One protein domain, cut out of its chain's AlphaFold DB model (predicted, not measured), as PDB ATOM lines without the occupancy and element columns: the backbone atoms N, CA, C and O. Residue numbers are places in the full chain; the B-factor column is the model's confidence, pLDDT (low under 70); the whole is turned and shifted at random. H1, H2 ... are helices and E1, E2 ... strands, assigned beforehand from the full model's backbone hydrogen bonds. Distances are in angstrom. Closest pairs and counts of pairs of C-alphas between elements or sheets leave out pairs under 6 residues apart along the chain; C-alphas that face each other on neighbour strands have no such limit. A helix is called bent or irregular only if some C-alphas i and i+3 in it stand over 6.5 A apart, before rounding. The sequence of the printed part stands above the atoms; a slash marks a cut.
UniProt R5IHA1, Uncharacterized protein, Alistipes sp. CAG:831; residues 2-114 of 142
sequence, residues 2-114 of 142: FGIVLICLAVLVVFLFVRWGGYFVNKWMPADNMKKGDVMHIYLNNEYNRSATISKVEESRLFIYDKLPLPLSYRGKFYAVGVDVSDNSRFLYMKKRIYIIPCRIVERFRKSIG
ATOM      1  N   PHE A   2      15.212   9.269  11.686       72.69
ATOM      2  CA  PHE A   2      13.997   8.433  11.798       72.69
ATOM      3  C   PHE A   2      14.199   7.044  12.435       72.69
ATOM      4  O   PHE A   2      13.394   6.644  13.267       72.69
ATOM      5  N   GLY A   3      15.289   6.332  12.122       81.50
ATOM      6  CA  GLY A   3      15.567   5.020  12.726       81.50
ATOM      7  C   GLY A   3      15.794   5.073  14.242       81.50
ATOM      8  O   GLY A   3      15.278   4.236  14.971       81.50
ATOM      9  N   ILE A   4      16.493   6.101  14.736       86.31
ATOM     10  CA  ILE A   4      16.721   6.304  16.177       86.31
ATOM     11  C   ILE A   4      15.406   6.677  16.865       86.31
ATOM     12  O   ILE A   4      15.105   6.143  17.923       86.31
ATOM     13  N   VAL A   5      14.585   7.526  16.236       87.50
ATOM     14  CA  VAL A   5      13.257   7.886  16.760       87.50
ATOM     15  C   VAL A   5      12.353   6.653  16.868       87.50
ATOM     16  O   VAL A   5      11.707   6.479  17.895       87.50
ATOM     17  N   LEU A   6      12.354   5.757  15.873       88.44
ATOM     18  CA  LEU A   6      11.596   4.500  15.927       88.44
ATOM     19  C   LEU A   6      12.097   3.560  17.029       88.44
ATOM     20  O   LEU A   6      11.283   2.966  17.732       88.44
ATOM     21  N   ILE A   7      13.414   3.458  17.220       89.88
ATOM     22  CA  ILE A   7      13.998   2.660  18.306       89.88
ATOM     23  C   ILE A   7      13.622   3.255  19.668       89.88
ATOM     24  O   ILE A   7      13.159   2.527  20.541       89.88
ATOM     25  N   CYS A   8      13.749   4.572  19.849       88.38
ATOM     26  CA  CYS A   8      13.342   5.247  21.080       88.38
ATOM     27  C   CYS A   8      11.848   5.054  21.368       88.38
ATOM     28  O   CYS A   8      11.477   4.793  22.510       88.38
ATOM     29  N   LEU A   9      10.997   5.126  20.342       90.44
ATOM     30  CA  LEU A   9       9.557   4.916  20.477       90.44
ATOM     31  C   LEU A   9       9.245   3.456  20.836       90.44
ATOM     32  O   LEU A   9       8.459   3.213  21.747       90.44
ATOM     33  N   ALA A  10       9.919   2.485  20.214       87.62
ATOM     34  CA  ALA A  10       9.789   1.071  20.565       87.62
ATOM     35  C   ALA A  10      10.225   0.794  22.014       87.62
ATOM     36  O   ALA A  10       9.511   0.115  22.750       87.62
ATOM     37  N   VAL A  11      11.345   1.371  22.462       89.06
ATOM     38  CA  VAL A  11      11.815   1.255  23.853       89.06
ATOM     39  C   VAL A  11      10.817   1.885  24.824       89.06
ATOM     40  O   VAL A  11      10.539   1.302  25.869       89.06
ATOM     41  N   LEU A  12      10.231   3.032  24.475       87.88
ATOM     42  CA  LEU A  12       9.222   3.698  25.299       87.88
ATOM     43  C   LEU A  12       7.945   2.852  25.401       87.88
ATOM     44  O   LEU A  12       7.418   2.673  26.496       87.88
ATOM     45  N   VAL A  13       7.489   2.256  24.296       85.69
ATOM     46  CA  VAL A  13       6.337   1.338  24.291       85.69
ATOM     47  C   VAL A  13       6.619   0.098  25.135       85.69
ATOM     48  O   VAL A  13       5.782  -0.268  25.958       85.69
ATOM     49  N   VAL A  14       7.798  -0.516  25.003       83.12
ATOM     50  CA  VAL A  14       8.202  -1.658  25.840       83.12
ATOM     51  C   VAL A  14       8.270  -1.249  27.311       83.12
ATOM     52  O   VAL A  14       7.764  -1.970  28.164       83.12
ATOM     53  N   PHE A  15       8.819  -0.075  27.625       82.19
ATOM     54  CA  PHE A  15       8.883   0.439  28.991       82.19
ATOM     55  C   PHE A  15       7.489   0.657  29.589       82.19
ATOM     56  O   PHE A  15       7.234   0.262  30.729       82.19
ATOM     57  N   LEU A  16       6.560   1.224  28.815       80.75
ATOM     58  CA  LEU A  16       5.167   1.370  29.227       80.75
ATOM     59  C   LEU A  16       4.493   0.011  29.410       80.75
ATOM     60  O   LEU A  16       3.834  -0.183  30.424       80.75
ATOM     61  N   PHE A  17       4.702  -0.950  28.508       78.12
ATOM     62  CA  PHE A  17       4.174  -2.309  28.649       78.12
ATOM     63  C   PHE A  17       4.744  -3.044  29.862       78.12
ATOM     64  O   PHE A  17       4.007  -3.747  30.545       78.12
ATOM     65  N   VAL A  18       6.026  -2.872  30.180       72.62
ATOM     66  CA  VAL A  18       6.622  -3.453  31.389       72.62
ATOM     67  C   VAL A  18       6.053  -2.780  32.636       72.62
ATOM     68  O   VAL A  18       5.763  -3.457  33.612       72.62
ATOM     69  N   ARG A  19       5.833  -1.461  32.617       73.00
ATOM     70  CA  ARG A  19       5.309  -0.733  33.783       73.00
ATOM     71  C   ARG A  19       3.808  -0.962  34.009       73.00
ATOM     72  O   ARG A  19       3.378  -1.095  35.150       73.00
ATOM     73  N   TRP A  20       3.020  -1.010  32.937       72.06
ATOM     74  CA  TRP A  20       1.553  -1.082  32.963       72.06
ATOM     75  C   TRP A  20       0.992  -2.457  32.604       72.06
ATOM     76  O   TRP A  20      -0.209  -2.681  32.745       72.06
ATOM     77  N   GLY A  21       1.824  -3.404  32.172       73.31
ATOM     78  CA  GLY A  21       1.384  -4.743  31.774       73.31
ATOM     79  C   GLY A  21       0.625  -5.454  32.889       73.31
ATOM     80  O   GLY A  21      -0.427  -6.033  32.638       73.31
ATOM     81  N   GLY A  22       1.075  -5.314  34.141       70.94
ATOM     82  CA  GLY A  22       0.345  -5.826  35.305       70.94
ATOM     83  C   GLY A  22      -1.056  -5.224  35.471       70.94
ATOM     84  O   GLY A  22      -1.996  -5.948  35.792       70.94
ATOM     85  N   TYR A  23      -1.220  -3.927  35.189       76.38
ATOM     86  CA  TYR A  23      -2.519  -3.249  35.236       76.38
ATOM     87  C   TYR A  23      -3.456  -3.763  34.139       76.38
ATOM     88  O   TYR A  23      -4.610  -4.089  34.416       76.38
ATOM     89  N   PHE A  24      -2.956  -3.896  32.907       78.19
ATOM     90  CA  PHE A  24      -3.745  -4.432  31.795       78.19
ATOM     91  C   PHE A  24      -4.167  -5.878  32.037       78.19
ATOM     92  O   PHE A  24      -5.341  -6.195  31.852       78.19
ATOM     93  N   VAL A  25      -3.258  -6.732  32.514       77.94
ATOM     94  CA  VAL A  25      -3.589  -8.121  32.858       77.94
ATOM     95  C   VAL A  25      -4.654  -8.154  33.953       77.94
ATOM     96  O   VAL A  25      -5.656  -8.841  33.796       77.94
ATOM     97  N   ASN A  26      -4.515  -7.359  35.017       78.12
ATOM     98  CA  ASN A  26      -5.541  -7.287  36.060       78.12
ATOM     99  C   ASN A  26      -6.898  -6.772  35.540       78.12
ATOM    100  O   ASN A  26      -7.946  -7.208  36.009       78.12
ATOM    101  N   LYS A  27      -6.893  -5.841  34.580       79.94
ATOM    102  CA  LYS A  27      -8.116  -5.305  33.967       79.94
ATOM    103  C   LYS A  27      -8.806  -6.320  33.057       79.94
ATOM    104  O   LYS A  27     -10.030  -6.314  32.982       79.94
ATOM    105  N   TRP A  28      -8.034  -7.152  32.362       80.38
ATOM    106  CA  TRP A  28      -8.553  -8.119  31.395       80.38
ATOM    107  C   TRP A  28      -9.022  -9.423  32.046       80.38
ATOM    108  O   TRP A  28      -9.860 -10.130  31.494       80.38
ATOM    109  N   MET A  29      -8.497  -9.736  33.229       79.50
ATOM    110  CA  MET A  29      -8.909 -10.917  33.973       79.50
ATOM    111  C   MET A  29     -10.328 -10.753  34.544       79.50
ATOM    112  O   MET A  29     -10.645  -9.700  35.107       79.50
ATOM    113  N   PRO A  30     -11.184 -11.786  34.427       78.00
ATOM    114  CA  PRO A  30     -12.523 -11.756  35.000       78.00
ATOM    115  C   PRO A  30     -12.450 -11.692  36.530       78.00
ATOM    116  O   PRO A  30     -11.536 -12.251  37.136       78.00
ATOM    117  N   ALA A  31     -13.424 -11.026  37.152       76.94
ATOM    118  CA  ALA A  31     -13.622 -11.100  38.597       76.94
ATOM    119  C   ALA A  31     -14.234 -12.469  38.929       76.94
ATOM    120  O   ALA A  31     -15.430 -12.684  38.735       76.94
ATOM    121  N   ASP A  32     -13.392 -13.415  39.341       78.69
ATOM    122  CA  ASP A  32     -13.810 -14.754  39.763       78.69
ATOM    123  C   ASP A  32     -13.749 -14.805  41.290       78.69
ATOM    124  O   ASP A  32     -12.744 -15.203  41.885       78.69
ATOM    125  N   ASN A  33     -14.819 -14.301  41.908       79.31
ATOM    126  CA  ASN A  33     -14.924 -14.190  43.355       79.31
ATOM    127  C   ASN A  33     -15.083 -15.589  43.963       79.31
ATOM    128  O   ASN A  33     -16.045 -16.305  43.672       79.31
ATOM    129  N   MET A  34     -14.149 -15.963  44.830       80.38
ATOM    130  CA  MET A  34     -14.203 -17.173  45.638       80.38
ATOM    131  C   MET A  34     -15.110 -16.931  46.847       80.38
ATOM    132  O   MET A  34     -14.982 -15.911  47.533       80.38
ATOM    133  N   LYS A  35     -16.022 -17.870  47.116       81.56
ATOM    134  CA  LYS A  35     -16.924 -17.842  48.280       81.56
ATOM    135  C   LYS A  35     -16.678 -19.038  49.207       81.56
ATOM    136  O   LYS A  35     -16.014 -20.002  48.827       81.56
ATOM    137  N   LYS A  36     -17.234 -18.992  50.423       81.25
ATOM    138  CA  LYS A  36     -17.299 -20.163  51.317       81.25
ATOM    139  C   LYS A  36     -17.943 -21.339  50.568       81.25
ATOM    140  O   LYS A  36     -18.965 -21.160  49.913       81.25
ATOM    141  N   GLY A  37     -17.322 -22.515  50.639       80.75
ATOM    142  CA  GLY A  37     -17.747 -23.720  49.923       80.75
ATOM    143  C   GLY A  37     -17.147 -23.908  48.522       80.75
ATOM    144  O   GLY A  37     -17.282 -24.994  47.963       80.75
ATOM    145  N   ASP A  38     -16.443 -22.918  47.960       84.75
ATOM    146  CA  ASP A  38     -15.740 -23.104  46.686       84.75
ATOM    147  C   ASP A  38     -14.453 -23.928  46.866       84.75
ATOM    148  O   ASP A  38     -13.738 -23.815  47.867       84.75
ATOM    149  N   VAL A  39     -14.125 -24.729  45.847       86.25
ATOM    150  CA  VAL A  39     -12.834 -25.420  45.744       86.25
ATOM    151  C   VAL A  39     -11.780 -24.440  45.239       86.25
ATOM    152  O   VAL A  39     -11.918 -23.862  44.159       86.25
ATOM    153  N   MET A  40     -10.696 -24.293  45.995       87.44
ATOM    154  CA  MET A  40      -9.522 -23.525  45.598       87.44
ATOM    155  C   MET A  40      -8.302 -24.423  45.384       87.44
ATOM    156  O   MET A  40      -8.132 -25.462  46.019       87.44
ATOM    157  N   HIS A  41      -7.409 -23.987  44.510       89.31
ATOM    158  CA  HIS A  41      -6.077 -24.533  44.327       89.31
ATOM    159  C   HIS A  41      -5.067 -23.674  45.082       89.31
ATOM    160  O   HIS A  41      -5.011 -22.456  44.897       89.31
ATOM    161  N   ILE A  42      -4.256 -24.337  45.898       88.94
ATOM    162  CA  ILE A  42      -3.256 -23.729  46.764       88.94
ATOM    163  C   ILE A  42      -1.879 -24.025  46.195       88.94
ATOM    164  O   ILE A  42      -1.490 -25.185  46.013       88.94
ATOM    165  N   TYR A  43      -1.134 -22.957  45.959       88.00
ATOM    166  CA  TYR A  43       0.256 -23.012  45.553       88.00
ATOM    167  C   TYR A  43       1.128 -22.489  46.686       88.00
ATOM    168  O   TYR A  43       0.869 -21.408  47.207       88.00
ATOM    169  N   LEU A  44       2.160 -23.245  47.045       88.19
ATOM    170  CA  LEU A  44       3.173 -22.852  48.017       88.19
ATOM    171  C   LEU A  44       4.453 -22.528  47.253       88.19
ATOM    172  O   LEU A  44       4.948 -23.367  46.508       88.19
ATOM    173  N   ASN A  45       4.984 -21.315  47.401       85.56
ATOM    174  CA  ASN A  45       6.230 -20.891  46.750       85.56
ATOM    175  C   ASN A  45       6.266 -21.180  45.235       85.56
ATOM    176  O   ASN A  45       7.289 -21.583  44.694       85.56
ATOM    177  N   ASN A  46       5.151 -20.927  44.539       80.06
ATOM    178  CA  ASN A  46       4.922 -21.215  43.113       80.06
ATOM    179  C   ASN A  46       4.744 -22.691  42.734       80.06
ATOM    180  O   ASN A  46       4.397 -22.954  41.579       80.06
ATOM    181  N   GLU A  47       4.894 -23.628  43.657       85.88
ATOM    182  CA  GLU A  47       4.625 -25.042  43.418       85.88
ATOM    183  C   GLU A  47       3.202 -25.400  43.826       85.88
ATOM    184  O   GLU A  47       2.650 -24.873  44.791       85.88
ATOM    185  N   TYR A  48       2.569 -26.274  43.048       86.94
ATOM    186  CA  TYR A  48       1.239 -26.757  43.388       86.94
ATOM    187  C   TYR A  48       1.335 -27.648  44.629       86.94
ATOM    188  O   TYR A  48       2.048 -28.646  44.609       86.94
ATOM    189  N   ASN A  49       0.592 -27.306  45.683       87.25
ATOM    190  CA  ASN A  49       0.545 -28.102  46.906       87.25
ATOM    191  C   ASN A  49      -0.714 -28.979  46.912       87.25
ATOM    192  O   ASN A  49      -0.624 -30.204  46.877       87.25
ATOM    193  N   ARG A  50      -1.904 -28.356  46.912       87.38
ATOM    194  CA  ARG A  50      -3.181 -29.083  47.020       87.38
ATOM    195  C   ARG A  50      -4.376 -28.305  46.485       87.38
ATOM    196  O   ARG A  50      -4.285 -27.119  46.189       87.38
ATOM    197  N   SER A  51      -5.509 -28.994  46.387       88.81
ATOM    198  CA  SER A  51      -6.822 -28.394  46.145       88.81
ATOM    199  C   SER A  51      -7.685 -28.629  47.374       88.81
ATOM    200  O   SER A  51      -7.677 -29.744  47.895       88.81
ATOM    201  N   ALA A  52      -8.387 -27.609  47.851       84.50
ATOM    202  CA  ALA A  52      -9.197 -27.732  49.050       84.50
ATOM    203  C   ALA A  52     -10.373 -26.754  49.065       84.50
ATOM    204  O   ALA A  52     -10.339 -25.717  48.405       84.50
ATOM    205  N   THR A  53     -11.410 -27.109  49.815       86.19
ATOM    206  CA  THR A  53     -12.639 -26.322  49.936       86.19
ATOM    207  C   THR A  53     -12.500 -25.271  51.033       86.19
ATOM    208  O   THR A  53     -11.944 -25.551  52.096       86.19
ATOM    209  N   ILE A  54     -13.005 -24.066  50.774       84.12
ATOM    210  CA  ILE A  54     -13.022 -22.972  51.752       84.12
ATOM    211  C   ILE A  54     -14.093 -23.243  52.805       84.12
ATOM    212  O   ILE A  54     -15.282 -23.247  52.489       84.12
ATOM    213  N   SER A  55     -13.673 -23.389  54.058       82.75
ATOM    214  CA  SER A  55     -14.575 -23.590  55.194       82.75
ATOM    215  C   SER A  55     -15.051 -22.271  55.799       82.75
ATOM    216  O   SER A  55     -16.247 -22.055  55.981       82.75
ATOM    217  N   LYS A  56     -14.121 -21.360  56.093       81.19
ATOM    218  CA  LYS A  56     -14.399 -20.059  56.721       81.19
ATOM    219  C   LYS A  56     -13.391 -19.032  56.220       81.19
ATOM    220  O   LYS A  56     -12.248 -19.384  55.921       81.19
ATOM    221  N   VAL A  57     -13.807 -17.774  56.120       81.56
ATOM    222  CA  VAL A  57     -12.941 -16.665  55.711       81.56
ATOM    223  C   VAL A  57     -12.984 -15.601  56.795       81.56
ATOM    224  O   VAL A  57     -14.036 -15.025  57.057       81.56
ATOM    225  N   GLU A  58     -11.837 -15.331  57.401       81.19
ATOM    226  CA  GLU A  58     -11.635 -14.218  58.325       81.19
ATOM    227  C   GLU A  58     -10.872 -13.081  57.633       81.19
ATOM    228  O   GLU A  58     -10.443 -13.184  56.479       81.19
ATOM    229  N   GLU A  59     -10.697 -11.962  58.335       76.06
ATOM    230  CA  GLU A  59     -10.081 -10.766  57.763       76.06
ATOM    231  C   GLU A  59      -8.624 -11.003  57.326       76.06
ATOM    232  O   GLU A  59      -8.245 -10.573  56.235       76.06
ATOM    233  N   SER A  60      -7.853 -11.755  58.122       80.19
ATOM    234  CA  SER A  60      -6.421 -12.036  57.907       80.19
ATOM    235  C   SER A  60      -6.083 -13.520  57.726       80.19
ATOM    236  O   SER A  60      -4.913 -13.880  57.558       80.19
ATOM    237  N   ARG A  61      -7.087 -14.405  57.775       83.12
ATOM    238  CA  ARG A  61      -6.905 -15.861  57.711       83.12
ATOM    239  C   ARG A  61      -8.012 -16.529  56.916       83.12
ATOM    240  O   ARG A  61      -9.148 -16.070  56.884       83.12
ATOM    241  N   LEU A  62      -7.677 -17.647  56.291       84.75
ATOM    242  CA  LEU A  62      -8.613 -18.499  55.576       84.75
ATOM    243  C   LEU A  62      -8.544 -19.913  56.142       84.75
ATOM    244  O   LEU A  62      -7.457 -20.460  56.293       84.75
ATOM    245  N   PHE A  63      -9.694 -20.510  56.432       83.38
ATOM    246  CA  PHE A  63      -9.772 -21.847  57.005       83.38
ATOM    247  C   PHE A  63     -10.110 -22.882  55.950       83.38
ATOM    248  O   PHE A  63     -11.004 -22.696  55.117       83.38
ATOM    249  N   ILE A  64      -9.409 -24.003  56.043       84.50
ATOM    250  CA  ILE A  64      -9.604 -25.171  55.197       84.50
ATOM    251  C   ILE A  64      -9.828 -26.388  56.088       84.50
ATOM    252  O   ILE A  64      -9.199 -26.509  57.142       84.50
ATOM    253  N   TYR A  65     -10.711 -27.293  55.658       81.75
ATOM    254  CA  TYR A  65     -11.087 -28.491  56.422       81.75
ATOM    255  C   TYR A  65     -11.570 -28.154  57.843       81.75
ATOM    256  O   TYR A  65     -11.269 -28.877  58.789       81.75
ATOM    257  N   ASP A  66     -12.208 -26.992  57.995       77.06
ATOM    258  CA  ASP A  66     -12.735 -26.407  59.239       77.06
ATOM    259  C   ASP A  66     -11.701 -26.133  60.347       77.06
ATOM    260  O   ASP A  66     -12.026 -25.500  61.345       77.06
ATOM    261  N   LYS A  67     -10.444 -26.561  60.178       79.56
ATOM    262  CA  LYS A  67      -9.437 -26.585  61.253       79.56
ATOM    263  C   LYS A  67      -8.104 -25.951  60.891       79.56
ATOM    264  O   LYS A  67      -7.365 -25.577  61.793       79.56
ATOM    265  N   LEU A  68      -7.753 -25.863  59.606       82.94
ATOM    266  CA  LEU A  68      -6.429 -25.404  59.184       82.94
ATOM    267  C   LEU A  68      -6.463 -23.903  58.846       82.94
ATOM    268  O   LEU A  68      -6.979 -23.561  57.777       82.94
ATOM    269  N   PRO A  69      -5.910 -23.015  59.696       83.50
ATOM    270  CA  PRO A  69      -5.782 -21.605  59.368       83.50
ATOM    271  C   PRO A  69      -4.623 -21.396  58.391       83.50
ATOM    272  O   PRO A  69      -3.493 -21.813  58.638       83.50
ATOM    273  N   LEU A  70      -4.895 -20.712  57.290       85.75
ATOM    274  CA  LEU A  70      -3.900 -20.256  56.333       85.75
ATOM    275  C   LEU A  70      -3.839 -18.727  56.320       85.75
ATOM    276  O   LEU A  70      -4.881 -18.079  56.449       85.75
ATOM    277  N   PRO A  71      -2.647 -18.130  56.162       85.88
ATOM    278  CA  PRO A  71      -2.507 -16.680  56.151       85.88
ATOM    279  C   PRO A  71      -3.206 -16.070  54.931       85.88
ATOM    280  O   PRO A  71      -3.116 -16.592  53.824       85.88
ATOM    281  N   LEU A  72      -3.867 -14.930  55.111       84.75
ATOM    282  CA  LEU A  72      -4.485 -14.160  54.035       84.75
ATOM    283  C   LEU A  72      -4.033 -12.704  54.160       84.75
ATOM    284  O   LEU A  72      -4.437 -11.986  55.066       84.75
ATOM    285  N   SER A  73      -3.154 -12.276  53.259       84.50
ATOM    286  CA  SER A  73      -2.515 -10.954  53.309       84.50
ATOM    287  C   SER A  73      -3.019 -10.011  52.220       84.50
ATOM    288  O   SER A  73      -2.958  -8.795  52.380       84.50
ATOM    289  N   TYR A  74      -3.467 -10.545  51.082       82.81
ATOM    290  CA  TYR A  74      -3.954  -9.748  49.960       82.81
ATOM    291  C   TYR A  74      -5.066 -10.475  49.200       82.81
ATOM    292  O   TYR A  74      -4.942 -11.658  48.878       82.81
ATOM    293  N   ARG A  75      -6.136  -9.744  48.873       85.56
ATOM    294  CA  ARG A  75      -7.248 -10.205  48.031       85.56
ATOM    295  C   ARG A  75      -7.156  -9.514  46.670       85.56
ATOM    296  O   ARG A  75      -7.243  -8.292  46.590       85.56
ATOM    297  N   GLY A  76      -6.950 -10.282  45.606       82.38
ATOM    298  CA  GLY A  76      -7.046  -9.817  44.220       82.38
ATOM    299  C   GLY A  76      -8.407 -10.166  43.610       82.38
ATOM    300  O   GLY A  76      -9.232 -10.802  44.249       82.38
ATOM    301  N   LYS A  77      -8.650  -9.802  42.347       82.00
ATOM    302  CA  LYS A  77      -9.943 -10.052  41.668       82.00
ATOM    303  C   LYS A  77     -10.301 -11.524  41.437       82.00
ATOM    304  O   LYS A  77     -11.469 -11.869  41.364       82.00
ATOM    305  N   PHE A  78      -9.300 -12.368  41.224       83.88
ATOM    306  CA  PHE A  78      -9.462 -13.782  40.841       83.88
ATOM    307  C   PHE A  78      -8.494 -14.701  41.600       83.88
ATOM    308  O   PHE A  78      -8.375 -15.894  41.312       83.88
ATOM    309  N   TYR A  79      -7.731 -14.120  42.522       86.25
ATOM    310  CA  TYR A  79      -6.705 -14.792  43.299       86.25
ATOM    311  C   TYR A  79      -6.582 -14.125  44.661       86.25
ATOM    312  O   TYR A  79      -6.954 -12.964  44.824       86.25
ATOM    313  N   ALA A  80      -6.030 -14.844  45.624       86.31
ATOM    314  CA  ALA A  80      -5.636 -14.281  46.901       86.31
ATOM    315  C   ALA A  80      -4.232 -14.754  47.273       86.31
ATOM    316  O   ALA A  80      -3.752 -15.770  46.762       86.31
ATOM    317  N   VAL A  81      -3.562 -13.991  48.129       88.00
ATOM    318  CA  VAL A  81      -2.190 -14.259  48.554       88.00
ATOM    319  C   VAL A  81      -2.103 -14.245  50.066       88.00
ATOM    320  O   VAL A  81      -2.546 -13.299  50.716       88.00
ATOM    321  N   GLY A  82      -1.491 -15.290  50.602       87.06
ATOM    322  CA  GLY A  82      -1.044 -15.386  51.981       87.06
ATOM    323  C   GLY A  82       0.468 -15.292  52.041       87.06
ATOM    324  O   GLY A  82       1.155 -15.933  51.246       87.06
ATOM    325  N   VAL A  83       1.004 -14.506  52.963       84.88
ATOM    326  CA  VAL A  83       2.427 -14.561  53.300       84.88
ATOM    327  C   VAL A  83       2.529 -15.000  54.744       84.88
ATOM    328  O   VAL A  83       1.952 -14.357  55.619       84.88
ATOM    329  N   ASP A  84       3.241 -16.096  54.975       83.62
ATOM    330  CA  ASP A  84       3.567 -16.499  56.334       83.62
ATOM    331  C   ASP A  84       4.720 -15.652  56.869       83.62
ATOM    332  O   ASP A  84       5.709 -15.409  56.171       83.62
ATOM    333  N   VAL A  85       4.580 -15.176  58.101       74.12
ATOM    334  CA  VAL A  85       5.519 -14.229  58.720       74.12
ATOM    335  C   VAL A  85       6.754 -14.954  59.257       74.12
ATOM    336  O   VAL A  85       7.831 -14.363  59.297       74.12
ATOM    337  N   SER A  86       6.619 -16.232  59.623       75.00
ATOM    338  CA  SER A  86       7.711 -17.078  60.118       75.00
ATOM    339  C   SER A  86       8.714 -17.429  59.016       75.00
ATOM    340  O   SER A  86       9.901 -17.142  59.141       75.00
ATOM    341  N   ASP A  87       8.218 -17.995  57.916       76.69
ATOM    342  CA  ASP A  87       9.059 -18.609  56.880       76.69
ATOM    343  C   ASP A  87       9.147 -17.773  55.596       76.69
ATOM    344  O   ASP A  87       9.803 -18.169  54.627       76.69
ATOM    345  N   ASN A  88       8.451 -16.628  55.546       79.12
ATOM    346  CA  ASN A  88       8.270 -15.819  54.334       79.12
ATOM    347  C   ASN A  88       7.709 -16.645  53.155       79.12
ATOM    348  O   ASN A  88       7.920 -16.328  51.976       79.12
ATOM    349  N   SER A  89       7.015 -17.738  53.483       81.56
ATOM    350  CA  SER A  89       6.431 -18.652  52.520       81.56
ATOM    351  C   SER A  89       5.201 -17.996  51.901       81.56
ATOM    352  O   SER A  89       4.405 -17.328  52.568       81.56
ATOM    353  N   ARG A  90       5.080 -18.108  50.576       85.94
ATOM    354  CA  ARG A  90       4.008 -17.446  49.827       85.94
ATOM    355  C   ARG A  90       2.977 -18.461  49.396       85.94
ATOM    356  O   ARG A  90       3.279 -19.368  48.618       85.94
ATOM    357  N   PHE A  91       1.758 -18.242  49.847       88.06
ATOM    358  CA  PHE A  91       0.583 -18.981  49.451       88.06
ATOM    359  C   PHE A  91      -0.167 -18.213  48.370       88.06
ATOM    360  O   PHE A  91      -0.482 -17.038  48.539       88.06
ATOM    361  N   LEU A  92      -0.457 -18.879  47.258       89.19
ATOM    362  CA  LEU A  92      -1.344 -18.380  46.212       89.19
ATOM    363  C   LEU A  92      -2.610 -19.230  46.199       89.19
ATOM    364  O   LEU A  92      -2.539 -20.453  46.061       89.19
ATOM    365  N   TYR A  93      -3.755 -18.566  46.289       88.00
ATOM    366  CA  TYR A  93      -5.081 -19.171  46.278       88.00
ATOM    367  C   TYR A  93      -5.804 -18.795  44.993       88.00
ATOM    368  O   TYR A  93      -5.889 -17.611  44.651       88.00
ATOM    369  N   MET A  94      -6.311 -19.788  44.263       88.62
ATOM    370  CA  MET A  94      -6.947 -19.578  42.960       88.62
ATOM    371  C   MET A  94      -8.097 -20.550  42.738       88.62
ATOM    372  O   MET A  94      -7.964 -21.726  43.061       88.62
ATOM    373  N   LYS A  95      -9.170 -20.127  42.068       85.69
ATOM    374  CA  LYS A  95     -10.254 -21.051  41.695       85.69
ATOM    375  C   LYS A  95      -9.866 -22.015  40.569       85.69
ATOM    376  O   LYS A  95     -10.221 -23.185  40.594       85.69
ATOM    377  N   LYS A  96      -9.102 -21.541  39.576       84.81
ATOM    378  CA  LYS A  96      -8.680 -22.334  38.406       84.81
ATOM    379  C   LYS A  96      -7.167 -22.313  38.236       84.81
ATOM    380  O   LYS A  96      -6.536 -21.265  38.351       84.81
ATOM    381  N   ARG A  97      -6.591 -23.455  37.843       82.31
ATOM    382  CA  ARG A  97      -5.142 -23.592  37.590       82.31
ATOM    383  C   ARG A  97      -4.629 -22.687  36.469       82.31
ATOM    384  O   ARG A  97      -3.495 -22.230  36.533       82.31
ATOM    385  N   ILE A  98      -5.458 -22.396  35.463       82.12
ATOM    386  CA  ILE A  98      -5.075 -21.552  34.319       82.12
ATOM    387  C   ILE A  98      -4.712 -20.118  34.733       82.12
ATOM    388  O   ILE A  98      -3.944 -19.446  34.049       82.12
ATOM    389  N   TYR A  99      -5.199 -19.659  35.888       82.75
ATOM    390  CA  TYR A  99      -4.937 -18.310  36.376       82.75
ATOM    391  C   TYR A  99      -3.534 -18.137  36.980       82.75
ATOM    392  O   TYR A  99      -3.127 -17.005  37.240       82.75
ATOM    393  N   ILE A 100      -2.743 -19.208  37.132       82.75
ATOM    394  CA  ILE A 100      -1.409 -19.134  37.750       82.75
ATOM    395  C   ILE A 100      -0.459 -18.178  37.019       82.75
ATOM    396  O   ILE A 100       0.248 -17.396  37.653       82.75
ATOM    397  N   ILE A 101      -0.462 -18.201  35.685       83.44
ATOM    398  CA  ILE A 101       0.403 -17.348  34.863       83.44
ATOM    399  C   ILE A 101       0.023 -15.867  35.029       83.44
ATOM    400  O   ILE A 101       0.891 -15.092  35.442       83.44
ATOM    401  N   PRO A 102      -1.237 -15.446  34.780       82.81
ATOM    402  CA  PRO A 102      -1.617 -14.048  34.963       82.81
ATOM    403  C   PRO A 102      -1.485 -13.593  36.420       82.81
ATOM    404  O   PRO A 102      -1.062 -12.466  36.651       82.81
ATOM    405  N   CYS A 103      -1.746 -14.454  37.407       84.50
ATOM    406  CA  CYS A 103      -1.543 -14.116  38.818       84.50
ATOM    407  C   CYS A 103      -0.083 -13.787  39.136       84.50
ATOM    408  O   CYS A 103       0.184 -12.742  39.722       84.50
ATOM    409  N   ARG A 104       0.875 -14.610  38.690       84.19
ATOM    410  CA  ARG A 104       2.309 -14.341  38.896       84.19
ATOM    411  C   ARG A 104       2.746 -13.015  38.278       84.19
ATOM    412  O   ARG A 104       3.566 -12.308  38.861       84.19
ATOM    413  N   ILE A 105       2.204 -12.684  37.105       82.06
ATOM    414  CA  ILE A 105       2.465 -11.407  36.438       82.06
ATOM    415  C   ILE A 105       1.908 -10.263  37.290       82.06
ATOM    416  O   ILE A 105       2.664  -9.371  37.668       82.06
ATOM    417  N   VAL A 106       0.620 -10.310  37.644       82.06
ATOM    418  CA  VAL A 106      -0.028  -9.250  38.430       82.06
ATOM    419  C   VAL A 106       0.655  -9.076  39.786       82.06
ATOM    420  O   VAL A 106       0.941  -7.943  40.152       82.06
ATOM    421  N   GLU A 107       1.010 -10.151  40.491       82.81
ATOM    422  CA  GLU A 107       1.702 -10.053  41.783       82.81
ATOM    423  C   GLU A 107       3.090  -9.428  41.675       82.81
ATOM    424  O   GLU A 107       3.468  -8.579  42.485       82.81
ATOM    425  N   ARG A 108       3.856  -9.783  40.638       81.62
ATOM    426  CA  ARG A 108       5.164  -9.157  40.408       81.62
ATOM    427  C   ARG A 108       5.033  -7.644  40.206       81.62
ATOM    428  O   ARG A 108       5.924  -6.905  40.618       81.62
ATOM    429  N   PHE A 109       3.927  -7.190  39.620       76.62
ATOM    430  CA  PHE A 109       3.642  -5.773  39.406       76.62
ATOM    431  C   PHE A 109       2.810  -5.116  40.515       76.62
ATOM    432  O   PHE A 109       2.745  -3.889  40.561       76.62
ATOM    433  N   ARG A 110       2.228  -5.886  41.442       75.12
ATOM    434  CA  ARG A 110       1.331  -5.384  42.494       75.12
ATOM    435  C   ARG A 110       1.987  -4.289  43.324       75.12
ATOM    436  O   ARG A 110       1.401  -3.222  43.487       75.12
ATOM    437  N   LYS A 111       3.220  -4.523  43.796       71.31
ATOM    438  CA  LYS A 111       3.979  -3.544  44.599       71.31
ATOM    439  C   LYS A 111       4.337  -2.281  43.814       71.31
ATOM    440  O   LYS A 111       4.392  -1.207  44.394       71.31
ATOM    441  N   SER A 112       4.569  -2.410  42.510       68.25
ATOM    442  CA  SER A 112       4.953  -1.290  41.646       68.25
ATOM    443  C   SER A 112       3.765  -0.423  41.229       68.25
ATOM    444  O   SER A 112       3.952   0.751  40.925       68.25
ATOM    445  N   ILE A 113       2.566  -1.008  41.173       65.12
ATOM    446  CA  ILE A 113       1.335  -0.343  40.721       65.12
ATOM    447  C   ILE A 113       0.489   0.139  41.911       65.12
ATOM    448  O   ILE A 113      -0.342   1.021  41.732       65.12
ATOM    449  N   GLY A 114       0.710  -0.394  43.119       65.25
ATOM    450  CA  GLY A 114      -0.100  -0.054  44.292       65.25
ATOM    451  C   GLY A 114      -1.531  -0.561  44.139       65.25
ATOM    452  O   GLY A 114      -2.479   0.189  44.315       65.25
TER     453      GLY A 114
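AT A GLANCE: This is residues 2 to 114 of the 142 residues of an uncharacterized protein of Alistipes sp. CAG:831 (UniProt R5IHA1). One sheet of six strands, curled like part of a barrel and folded back on itself, makes most of the body, with helix H2 packed slantwise on its E5, E6 and E1 side. The long helix H1 packs on H2 with its residues 19 to 26, while its residues 2 to 17 stick out as a free arm that makes the length of the whole. The printed part has 113 residues, with two named helices and six named strands in the order H1 E1 E2 E3 E4 E5 E6 H2. The sheet's order is E4 E3 E2 E1 E6 E5, all antiparallel, and the class is mixed, helices and strands. The whole is loose, with a radius of gyration of the C-alphas of 17.3 A and spans of 65 by 30 by 24 A.

HOW THE PARTS SIT: The strongly twisted sheet is built of E1, residues 39 to 44, E2, residues 47 to 57, E3, residues 61 to 64, E4, residues 68 to 71, E5, residues 79 to 83, and E6, residues 90 to 94. E1 E2 E3 E4 form a meander, each strand the antiparallel neighbour of the one before. It is a folded sheet, one sheet bent back into two leaves: E4 and E3 face E1, E6 and E5, with E2 as the hinge, which bends by 79 degrees at residue 54. N 42 and O 50 of the hairpin E1 and E2 are 2.8 A apart, and N 63 and O 56 of the hairpin E2 and E3 are 2.8 A apart, both within hydrogen-bond range. N 62 and O 70 of the hairpin E3 and E4 are 2.8 A apart, N 41 and O 94 of E1 and E6 are 2.7 A apart, and N 80 and O 93 of the hairpin E5 and E6 are 2.9 A apart, each within hydrogen-bond range. The closest C-alphas of the edge strands E4 and E5, those of Pro 71 and Gly 82, are 4.6 A apart. H2, residues 97 to 113, is on the sheet at a height over the sheet of 8.1 A, only just over E6, on which 3 of its C-alphas fall. It runs slantwise to the strands, at 55 degrees to E6 on the local plane. H1, residues 2 to 28, is not on the sheet; with residues 19 to 26 alone it touches H2, at a steep tilt of 66 degrees, opposite ways, the closest C-alphas being those of Gly 22 and Val 106, 4.7 A apart. O i to N i+4 pairs are within hydrogen-bond range in 21 of 23 cases in H1 and 9 of 13 in H2.

IN THESE COORDINATES: H1 starts at C-alpha 2 (13.997, 8.433, 11.798) and is 34.2 A long; it is irregular, with C-alphas 19 and 22 7.3 A apart. E2 is 23.0 A long and E1, beginning at C-alpha 39 (-12.834, -25.420, 45.744), is 16.4 A. H2, 24.3 A, is irregular, with C-alphas 108 and 111 7.1 A apart, and ends at C-alpha 113 (1.335, -0.343, 40.721).

THE WHOLE: The C-alphas of Phe 2 and Lys 67, the two farthest apart, are 65.0 A apart. The printed part has no cut and no long link. Its mean pLDDT is 82.2, and residues 112 to 114 are under 70.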